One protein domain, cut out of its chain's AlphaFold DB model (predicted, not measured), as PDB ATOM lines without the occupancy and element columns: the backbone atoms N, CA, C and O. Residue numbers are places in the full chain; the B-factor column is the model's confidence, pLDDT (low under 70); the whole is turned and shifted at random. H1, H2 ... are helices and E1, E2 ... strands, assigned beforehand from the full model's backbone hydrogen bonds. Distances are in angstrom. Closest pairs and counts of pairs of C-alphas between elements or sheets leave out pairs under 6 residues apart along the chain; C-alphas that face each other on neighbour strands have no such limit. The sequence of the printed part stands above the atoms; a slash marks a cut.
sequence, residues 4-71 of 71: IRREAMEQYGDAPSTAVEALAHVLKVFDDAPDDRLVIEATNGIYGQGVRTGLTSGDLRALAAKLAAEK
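What this domain is: This is residues 4 to 71 of the 71 residues of an uncharacterized protein of Streptomyces sp. SW4 (UniProt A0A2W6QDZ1). A two-stranded hairpin, E1 and E2, forms one end of a loose, branched shape, and H3 leaves the end of E2 as a separate arm. H2 lies nearest the middle and packs on H3, while residues 4 to 10 of H1 stick out far from the hairpin. The printed part has 68 residues, with three named helices and two named strands in the order H1, H2, E1, E2, H3; the sheet, E1 - E2, is antiparallel, and the class is mixed, helices and strands. The whole is loose, with a radius of gyration of the C-alphas of 14.4 A and spans of 42 by 35 by 22 A.

Where its parts are: E1 is residues 38 to 44, 11.9 A long, and E2 is residues 52 to 56, 10.9 A. H3, residues 57 to 69, measures 18.8 A and ends at C-alpha 69 (91.044, 55.190, 81.882). H2 is residues 19 to 29, 15.3 A. H1, residues 4 to 12, measures 11.9 A from C-alpha 4 (120.245, 61.283, 100.968).

How they stand to each other: E1 and E2 form an antiparallel hairpin at 158 degrees; N 42 and O 53 are 2.8 A apart, and N 55 and O 40 2.9 A, within hydrogen-bond range. The C-alphas of Val 39 and Ser 57, the closest of E1 and H3, are 6.0 A apart. H3 touches H2, the C-alphas of Leu 27 and Arg 61 being closest at 7.0 A. Their lines stand at a steep tilt of 47 degrees, opposite ways. H1 and H2 only just touch, with 3 pairs of C-alphas within 8 A; the closest, of Tyr 12 and His 25, are 7.1 A apart. They are about perpendicular, at 75 degrees. H1 is apart from E1, E2 and H3. In H1, H2 and H3 every O i to N i+4 pair is within hydrogen-bond range.

The domain as a whole: The two C-alphas farthest apart, of Arg 6 and Gly 48, are 42.7 A apart. The printed part has no cut. The link from E2 to H3 is tight, the other three are short, and there is no long link. The mean pLDDT of the printed part is 92.5, with residue 71 under 70.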
ATOM      1  N   ILE A   4     120.869  61.175 102.298       85.12
ATOM      2  CA  ILE A   4     120.245  61.283 100.968       85.12
ATOM      3  C   ILE A   4     119.217  60.168 100.729       85.12
ATOM      4  O   ILE A   4     118.131  60.408 100.216       85.12
ATOM      5  N   ARG A   5     119.534  58.931 101.135       83.12
ATOM      6  CA  ARG A   5     118.625  57.788 100.964       83.12
ATOM      7  C   ARG A   5     117.378  57.916 101.836       83.12
ATOM      8  O   ARG A   5     116.305  57.521 101.406       83.12
ATOM      9  N   ARG A   6     117.523  58.448 103.051       86.31
ATOM     10  CA  ARG A   6     116.397  58.676 103.964       86.31
ATOM     11  C   ARG A   6     115.464  59.754 103.423       86.31
ATOM     12  O   ARG A   6     114.276  59.501 103.325       86.31
ATOM     13  N   GLU A   7     116.021  60.888 103.007       87.62
ATOM     14  CA  GLU A   7     115.264  61.997 102.411       87.62
ATOM     15  C   GLU A   7     114.523  61.536 101.140       87.62
ATOM     16  O   GLU A   7     113.344  61.826 100.972       87.62
ATOM     17  N   ALA A   8     115.165  60.721 100.293       84.25
ATOM     18  CA  ALA A   8     114.513  60.138  99.119       84.25
ATOM     19  C   ALA A   8     113.352  59.192  99.482       84.25
ATOM     20  O   ALA A   8     112.305  59.249  98.842       84.25
ATOM     21  N   MET A   9     113.508  58.342 100.503       87.50
ATOM     22  CA  MET A   9     112.430  57.454 100.964       87.50
ATOM     23  C   MET A   9     111.278  58.231 101.614       87.50
ATOM     24  O   MET A   9     110.119  57.895 101.397       87.50
ATOM     25  N   GLU A  10     111.573  59.293 102.366       88.50
ATOM     26  CA  GLU A  10     110.556  60.183 102.942       88.50
ATOM     27  C   GLU A  10     109.769  60.919 101.846       88.50
ATOM     28  O   GLU A  10     108.549  61.048 101.934       88.50
ATOM     29  N   GLN A  11     110.447  61.364 100.786       87.25
ATOM     30  CA  GLN A  11     109.818  62.100  99.693       87.25
ATOM     31  C   GLN A  11     109.044  61.192  98.726       87.25
ATOM     32  O   GLN A  11     107.928  61.528  98.316       87.25
ATOM     33  N   TYR A  12     109.616  60.051  98.335       87.69
ATOM     34  CA  TYR A  12     109.113  59.225  97.231       87.69
ATOM     35  C   TYR A  12     108.521  57.878  97.655       87.69
ATOM     36  O   TYR A  12     107.823  57.274  96.843       87.69
ATOM     37  N   GLY A  13     108.711  57.453  98.905       88.94
ATOM     38  CA  GLY A  13     108.243  56.167  99.419       88.94
ATOM     39  C   GLY A  13     109.210  55.014  99.144       88.94
ATOM     40  O   GLY A  13     110.415  55.213  98.954       88.94
ATOM     41  N   ASP A  14     108.672  53.796  99.149       90.44
ATOM     42  CA  ASP A  14     109.429  52.584  98.844       90.44
ATOM     43  C   ASP A  14     109.833  52.514  97.365       90.44
ATOM     44  O   ASP A  14     109.267  53.180  96.495       90.44
ATOM     45  N   ALA A  15     110.845  51.695  97.076       91.12
ATOM     46  CA  ALA A  15     111.298  51.494  95.708       91.12
ATOM     47  C   ALA A  15     110.182  50.849  94.860       91.12
ATOM     48  O   ALA A  15     109.613  49.842  95.292       91.12
ATOM     49  N   PRO A  16     109.892  51.376  93.655       94.44
ATOM     50  CA  PRO A  16     108.874  50.806  92.783       94.44
ATOM     51  C   PRO A  16     109.258  49.387  92.351       94.44
ATOM     52  O   PRO A  16     110.401  49.125  91.972       94.44
ATOM     53  N   SER A  17     108.286  48.480  92.386       95.88
ATOM     54  CA  SER A  17     108.455  47.048  92.117       95.88
ATOM     55  C   SER A  17     107.746  46.574  90.845       95.88
ATOM     56  O   SER A  17     108.074  45.518  90.303       95.88
ATOM     57  N   THR A  18     106.807  47.371  90.329       94.56
ATOM     58  CA  THR A  18     106.090  47.110  89.074       94.56
ATOM     59  C   THR A  18     106.320  48.223  88.052       94.56
ATOM     60  O   THR A  18     106.707  49.339  88.397       94.56
ATOM     61  N   ALA A  19     106.036  47.952  86.773       93.75
ATOM     62  CA  ALA A  19     106.142  48.966  85.720       93.75
ATOM     63  C   ALA A  19     105.212  50.171  85.961       93.75
ATOM     64  O   ALA A  19     105.575  51.308  85.666       93.75
ATOM     65  N   VAL A  20     104.029  49.934  86.539       93.25
ATOM     66  CA  VAL A  20     103.064  50.993  86.869       93.25
ATOM     67  C   VAL A  20     103.576  51.852  88.025       93.25
ATOM     68  O   VAL A  20     103.522  53.077  87.951       93.25
ATOM     69  N   GLU A  21     104.126  51.227  89.069       93.69
ATOM     70  CA  GLU A  21     104.758  51.949  90.181       93.69
ATOM     71  C   GLU A  21     105.974  52.753  89.712       93.69
ATOM     72  O   GLU A  21     106.166  53.888  90.144       93.69
ATOM     73  N   ALA A  22     106.771  52.204  88.791       94.88
ATOM     74  CA  ALA A  22     107.911  52.902  88.211       94.88
ATOM     75  C   ALA A  22     107.474  54.140  87.414       94.88
ATOM     76  O   ALA A  22     108.067  55.205  87.577       94.88
ATOM     77  N   LEU A  23     106.408  54.037  86.613       94.75
ATOM     78  CA  LEU A  23     105.839  55.187  85.907       94.75
ATOM     79  C   LEU A  23     105.356  56.261  86.889       94.75
ATOM     80  O   LEU A  23     105.706  57.429  86.735       94.75
ATOM     81  N   ALA A  24     104.612  55.874  87.929       93.81
ATOM     82  CA  ALA A  24     104.149  56.806  88.957       93.81
ATOM     83  C   ALA A  24     105.319  57.499  89.682       93.81
ATOM     84  O   ALA A  24     105.280  58.707  89.912       93.81
ATOM     85  N   HIS A  25     106.383  56.754  89.994       94.12
ATOM     86  CA  HIS A  25     107.592  57.302  90.601       94.12
ATOM     87  C   HIS A  25     108.276  58.332  89.690       94.12
ATOM     88  O   HIS A  25     108.585  59.433  90.140       94.12
ATOM     89  N   VAL A  26     108.468  58.012  88.405       94.62
ATOM     90  CA  VAL A  26     109.071  58.932  87.425       94.62
ATOM     91  C   VAL A  26     108.250  60.213  87.306       94.62
ATOM     92  O   VAL A  26     108.814  61.303  87.375       94.62
ATOM     93  N   LEU A  27     106.924  60.104  87.194       94.88
ATOM     94  CA  LEU A  27     106.049  61.275  87.114       94.88
ATOM     95  C   LEU A  27     106.138  62.153  88.362       94.88
ATOM     96  O   LEU A  27     106.164  63.369  88.235       94.88
ATOM     97  N   LYS A  28     106.269  61.554  89.550       93.44
ATOM     98  CA  LYS A  28     106.455  62.298  90.801       93.44
ATOM     99  C   LYS A  28     107.815  63.004  90.880       93.44
ATOM    100  O   LYS A  28     107.895  64.106  91.409       93.44
ATOM    101  N   VAL A  29     108.888  62.390  90.379       92.69
ATOM    102  CA  VAL A  29     110.233  63.004  90.345       92.69
ATOM    103  C   VAL A  29     110.293  64.168  89.350       92.69
ATOM    104  O   VAL A  29     111.005  65.143  89.582       92.69
ATOM    105  N   PHE A  30     109.549  64.074  88.249       93.81
ATOM    106  CA  PHE A  30     109.509  65.073  87.181       93.81
ATOM    107  C   PHE A  30     108.211  65.890  87.171       93.81
ATOM    108  O   PHE A  30     107.817  66.380  86.115       93.81
ATOM    109  N   ASP A  31     107.549  66.056  88.317       93.44
ATOM    110  CA  ASP A  31     106.246  66.730  88.376       93.44
ATOM    111  C   ASP A  31     106.334  68.179  87.866       93.44
ATOM    112  O   ASP A  31     105.538  68.598  87.029       93.44
ATOM    113  N   ASP A  32     107.415  68.879  88.224       94.12
ATOM    114  CA  ASP A  32     107.704  70.251  87.782       94.12
ATOM    115  C   ASP A  32     108.375  70.337  86.397       94.12
ATOM    116  O   ASP A  32     108.743  71.421  85.934       94.12
ATOM    117  N   ALA A  33     108.603  69.207  85.720       94.75
ATOM    118  CA  ALA A  33     109.235  69.222  84.409       94.75
ATOM    119  C   ALA A  33     108.267  69.723  83.321       94.75
ATOM    120  O   ALA A  33     107.106  69.289  83.289       94.75
ATOM    121  N   PRO A  34     108.744  70.559  82.378       96.88
ATOM    122  CA  PRO A  34     107.961  70.908  81.201       96.88
ATOM    123  C   PRO A  34     107.708  69.660  80.345       96.88
ATOM    124  O   PRO A  34     108.502  68.718  80.355       96.88
ATOM    125  N   ASP A  35     106.591  69.645  79.614       96.56
ATOM    126  CA  ASP A  35     106.153  68.473  78.842       96.56
ATOM    127  C   ASP A  35     107.178  68.014  77.802       96.56
ATOM    128  O   ASP A  35     107.302  66.817  77.569       96.56
ATOM    129  N   ASP A  36     107.940  68.936  77.214       95.56
ATOM    130  CA  ASP A  36     108.943  68.672  76.176       95.56
ATOM    131  C   ASP A  36     110.273  68.123  76.717       95.56
ATOM    132  O   ASP A  36     111.169  67.761  75.946       95.56
ATOM    133  N   ARG A  37     110.423  68.014  78.042       94.88
ATOM    134  CA  ARG A  37     111.623  67.447  78.650       94.88
ATOM    135  C   ARG A  37     111.750  65.972  78.282       94.88
ATOM    136  O   ARG A  37     110.926  65.154  78.673       94.88
ATOM    137  N   LEU A  38     112.839  65.612  77.605       93.88
ATOM    138  CA  LEU A  38     113.189  64.214  77.350       93.88
ATOM    139  C   LEU A  38     113.543  63.509  78.670       93.88
ATOM    140  O   LEU A  38     114.469  63.929  79.367       93.88
ATOM    141  N   VAL A  39     112.813  62.440  78.998       93.19
ATOM    142  CA  VAL A  39     113.018  61.647  80.225       93.19
ATOM    143  C   VAL A  39     113.713  60.330  79.910       93.19
ATOM    144  O   VAL A  39     114.623  59.922  80.630       93.19
ATOM    145  N   ILE A  40     113.312  59.676  78.820       92.38
ATOM    146  CA  ILE A  40     113.897  58.414  78.365       92.38
ATOM    147  C   ILE A  40     114.417  58.634  76.955       92.38
ATOM    148  O   ILE A  40     113.622  58.849  76.047       92.38
ATOM    149  N   GLU A  41     115.732  58.567  76.764       95.25
ATOM    150  CA  GLU A  41     116.344  58.571  75.434       95.25
ATOM    151  C   GLU A  41     116.445  57.132  74.919       95.25
ATOM    152  O   GLU A  41     117.009  56.265  75.584       95.25
ATOM    153  N   ALA A  42     115.888  56.880  73.735       94.75
ATOM    154  CA  ALA A  42     116.011  55.601  73.044       94.75
ATOM    155  C   ALA A  42     117.222  55.604  72.104       94.75
ATOM    156  O   ALA A  42     118.034  54.682  72.129       94.75
ATOM    157  N   THR A  43     117.346  56.635  71.262       94.50
ATOM    158  CA  THR A  43     118.439  56.746  70.288       94.50
ATOM    159  C   THR A  43     118.861  58.198  70.080       94.50
ATOM    160  O   THR A  43     118.054  59.117  70.230       94.50
ATOM    161  N   ASN A  44     120.119  58.397  69.685       95.75
ATOM    162  CA  ASN A  44     120.692  59.696  69.347       95.75
ATOM    163  C   ASN A  44     121.529  59.563  68.069       95.75
ATOM    164  O   ASN A  44     122.376  58.677  67.967       95.75
ATOM    165  N   GLY A  45     121.271  60.415  67.076       93.50
ATOM    166  CA  GLY A  45     122.061  60.484  65.846       93.50
ATOM    167  C   GLY A  45     121.643  59.517  64.733       93.50
ATOM    168  O   GLY A  45     122.135  59.648  63.616       93.50
ATOM    169  N   ILE A  46     120.719  58.581  64.993       96.00
ATOM    170  CA  ILE A  46     120.290  57.574  63.999       96.00
ATOM    171  C   ILE A  46     119.535  58.211  62.826       96.00
ATOM    172  O   ILE A  46     119.707  57.799  61.683       96.00
ATOM    173  N   TYR A  47     118.726  59.236  63.098       93.62
ATOM    174  CA  TYR A  47     117.870  59.888  62.097       93.62
ATOM    175  C   TYR A  47     118.404  61.251  61.633       93.62
ATOM    176  O   TYR A  47     117.680  62.029  61.020       93.62
ATOM    177  N   GLY A  48     119.666  61.557  61.939       95.62
ATOM    178  CA  GLY A  48     120.299  62.840  61.647       95.62
ATOM    179  C   GLY A  48     121.129  63.342  62.824       95.62
ATOM    180  O   GLY A  48     120.901  62.962  63.973       95.62
ATOM    181  N   GLN A  49     122.108  64.201  62.541       94.44
ATOM    182  CA  GLN A  49     123.022  64.711  63.561       94.44
ATOM    183  C   GLN A  49     122.253  65.452  64.665       94.44
ATOM    184  O   GLN A  49     121.552  66.425  64.402       94.44
ATOM    185  N   GLY A  50     122.395  64.984  65.907       91.06
ATOM    186  CA  GLY A  50     121.746  65.577  67.079       91.06
ATOM    187  C   GLY A  50     120.262  65.235  67.252       91.06
ATOM    188  O   GLY A  50     119.670  65.663  68.240       91.06
ATOM    189  N   VAL A  51     119.661  64.450  66.349       93.06
ATOM    190  CA  VAL A  51     118.269  64.002  66.485       93.06
ATOM    191  C   VAL A  51     118.182  62.941  67.577       93.06
ATOM    192  O   VAL A  51     118.806  61.881  67.472       93.06
ATOM    193  N   ARG A  52     117.391  63.226  68.614       93.88
ATOM    194  CA  ARG A  52     117.100  62.313  69.724       93.88
ATOM    195  C   ARG A  52     115.692  61.759  69.578       93.88
ATOM    196  O   ARG A  52     114.774  62.495  69.231       93.88
ATOM    197  N   THR A  53     115.526  60.478  69.870       94.94
ATOM    198  CA  THR A  53     114.211  59.837  69.984       94.94
ATOM    199  C   THR A  53     114.022  59.309  71.394       94.94
ATOM    200  O   THR A  53     114.997  58.980  72.074       94.94
ATOM    201  N   GLY A  54     112.777  59.232  71.853       95.56
ATOM    202  CA  GLY A  54     112.489  58.802  73.209       95.56
ATOM    203  C   GLY A  54     111.109  59.222  73.691       95.56
ATOM    204  O   GLY A  54     110.252  59.561  72.880       95.56
ATOM    205  N   LEU A  55     110.921  59.183  75.009       96.75
ATOM    206  CA  LEU A  55     109.695  59.611  75.679       96.75
ATOM    207  C   LEU A  55     109.959  60.873  76.493       96.75
ATOM    208  O   LEU A  55     110.905  60.941  77.291       96.75
ATOM    209  N   THR A  56     109.105  61.863  76.282       96.94
ATOM    210  CA  THR A  56     109.100  63.117  77.030       96.94
ATOM    211  C   THR A  56     108.252  63.013  78.299       96.94
ATOM    212  O   THR A  56     107.474  62.070  78.470       96.94
ATOM    213  N   SER A  57     108.378  63.984  79.206       96.62
ATOM    214  CA  SER A  57     107.515  64.095  80.388       96.62
ATOM    215  C   SER A  57     106.028  64.128  80.007       96.62
ATOM    216  O   SER A  57     105.224  63.441  80.640       96.62
ATOM    217  N   GLY A  58     105.672  64.853  78.942       96.81
ATOM    218  CA  GLY A  58     104.308  64.918  78.417       96.81
ATOM    219  C   GLY A  58     103.811  63.570  77.888       96.81
ATOM    220  O   GLY A  58     102.694  63.161  78.211       96.81
ATOM    221  N   ASP A  59     104.655  62.825  77.163       97.31
ATOM    222  CA  ASP A  59     104.312  61.476  76.682       97.31
ATOM    223  C   ASP A  59     104.002  60.524  77.843       97.31
ATOM    224  O   ASP A  59     103.020  59.778  77.807       97.31
ATOM    225  N   LEU A  60     104.811  60.569  78.906       96.88
ATOM    226  CA  LEU A  60     104.618  59.728  80.087       96.88
ATOM    227  C   LEU A  60     103.331  60.087  80.846       96.88
ATOM    228  O   LEU A  60     102.609  59.183  81.272       96.88
ATOM    229  N   ARG A  61     103.004  61.382  80.978       96.69
ATOM    230  CA  ARG A  61     101.732  61.843  81.572       96.69
ATOM    231  C   ARG A  61     100.537  61.368  80.744       96.69
ATOM    232  O   ARG A  61      99.571  60.848  81.302       96.69
ATOM    233  N   ALA A  62     100.619  61.477  79.418       96.56
ATOM    234  CA  ALA A  62      99.571  61.012  78.513       96.56
ATOM    235  C   ALA A  62      99.369  59.487  78.591       96.56
ATOM    236  O   ALA A  62      98.230  59.015  78.606       96.56
ATOM    237  N   LEU A  63     100.451  58.709  78.682       95.44
ATOM    238  CA  LEU A  63     100.382  57.258  78.879       95.44
ATOM    239  C   LEU A  63      99.763  56.894  80.234       95.44
ATOM    240  O   LEU A  63      98.897  56.023  80.287       95.44
ATOM    241  N   ALA A  64     100.144  57.583  81.314       95.50
ATOM    242  CA  ALA A  64      99.546  57.368  82.630       95.50
ATOM    243  C   ALA A  64      98.040  57.665  82.639       95.50
ATOM    244  O   ALA A  64      97.268  56.884  83.196       95.50
ATOM    245  N   ALA A  65      97.612  58.742  81.974       95.19
ATOM    246  CA  ALA A  65      96.196  59.078  81.836       95.19
ATOM    247  C   ALA A  65      95.411  57.985  81.088       95.19
ATOM    248  O   ALA A  65      94.321  57.614  81.519       95.19
ATOM    249  N   LYS A  66      95.976  57.420  80.011       95.50
ATOM    250  CA  LYS A  66      95.360  56.298  79.277       95.50
ATOM    251  C   LYS A  66      95.226  55.047  80.146       95.50
ATOM    252  O   LYS A  66      94.142  54.486  80.230       95.50
ATOM    253  N   LEU A  67      96.288  54.667  80.860       93.12
ATOM    254  CA  LEU A  67      96.277  53.505  81.759       93.12
ATOM    255  C   LEU A  67      95.274  53.651  82.914       93.12
ATOM    256  O   LEU A  67      94.759  52.652  83.411       93.12
ATOM    257  N   ALA A  68      95.006  54.878  83.365       89.12
ATOM    258  CA  ALA A  68      93.989  55.144  84.378       89.12
ATOM    259  C   ALA A  68      92.557  55.005  83.834       89.12
ATOM    260  O   ALA A  68      91.666  54.637  84.591       89.12
ATOM    261  N   ALA A  69      92.346  55.283  82.543       86.06
ATOM    262  CA  ALA A  69      91.044  55.190  81.882       86.06
ATOM    263  C   ALA A  69      90.663  53.759  81.453       86.06
ATOM    264  O   ALA A  69      89.497  53.503  81.167       86.06
ATOM    265  N   GLU A  70      91.628  52.838  81.389       78.62
ATOM    266  CA  GLU A  70      91.416  51.419  81.052       78.62
ATOM    267  C   GLU A  70      91.055  50.539  82.268       78.62
ATOM    268  O   GLU A  70      90.873  49.329  82.121       78.62
ATOM    269  N   LYS A  71      90.957  51.130  83.466       56.38
ATOM    270  CA  LYS A  71      90.503  50.472  84.701       56.38
ATOM    271  C   LYS A  71      89.008  50.661  84.926       56.38
ATOM    272  O   LYS A  71      88.399  49.710  85.462       56.38
TER     273      LYS A  71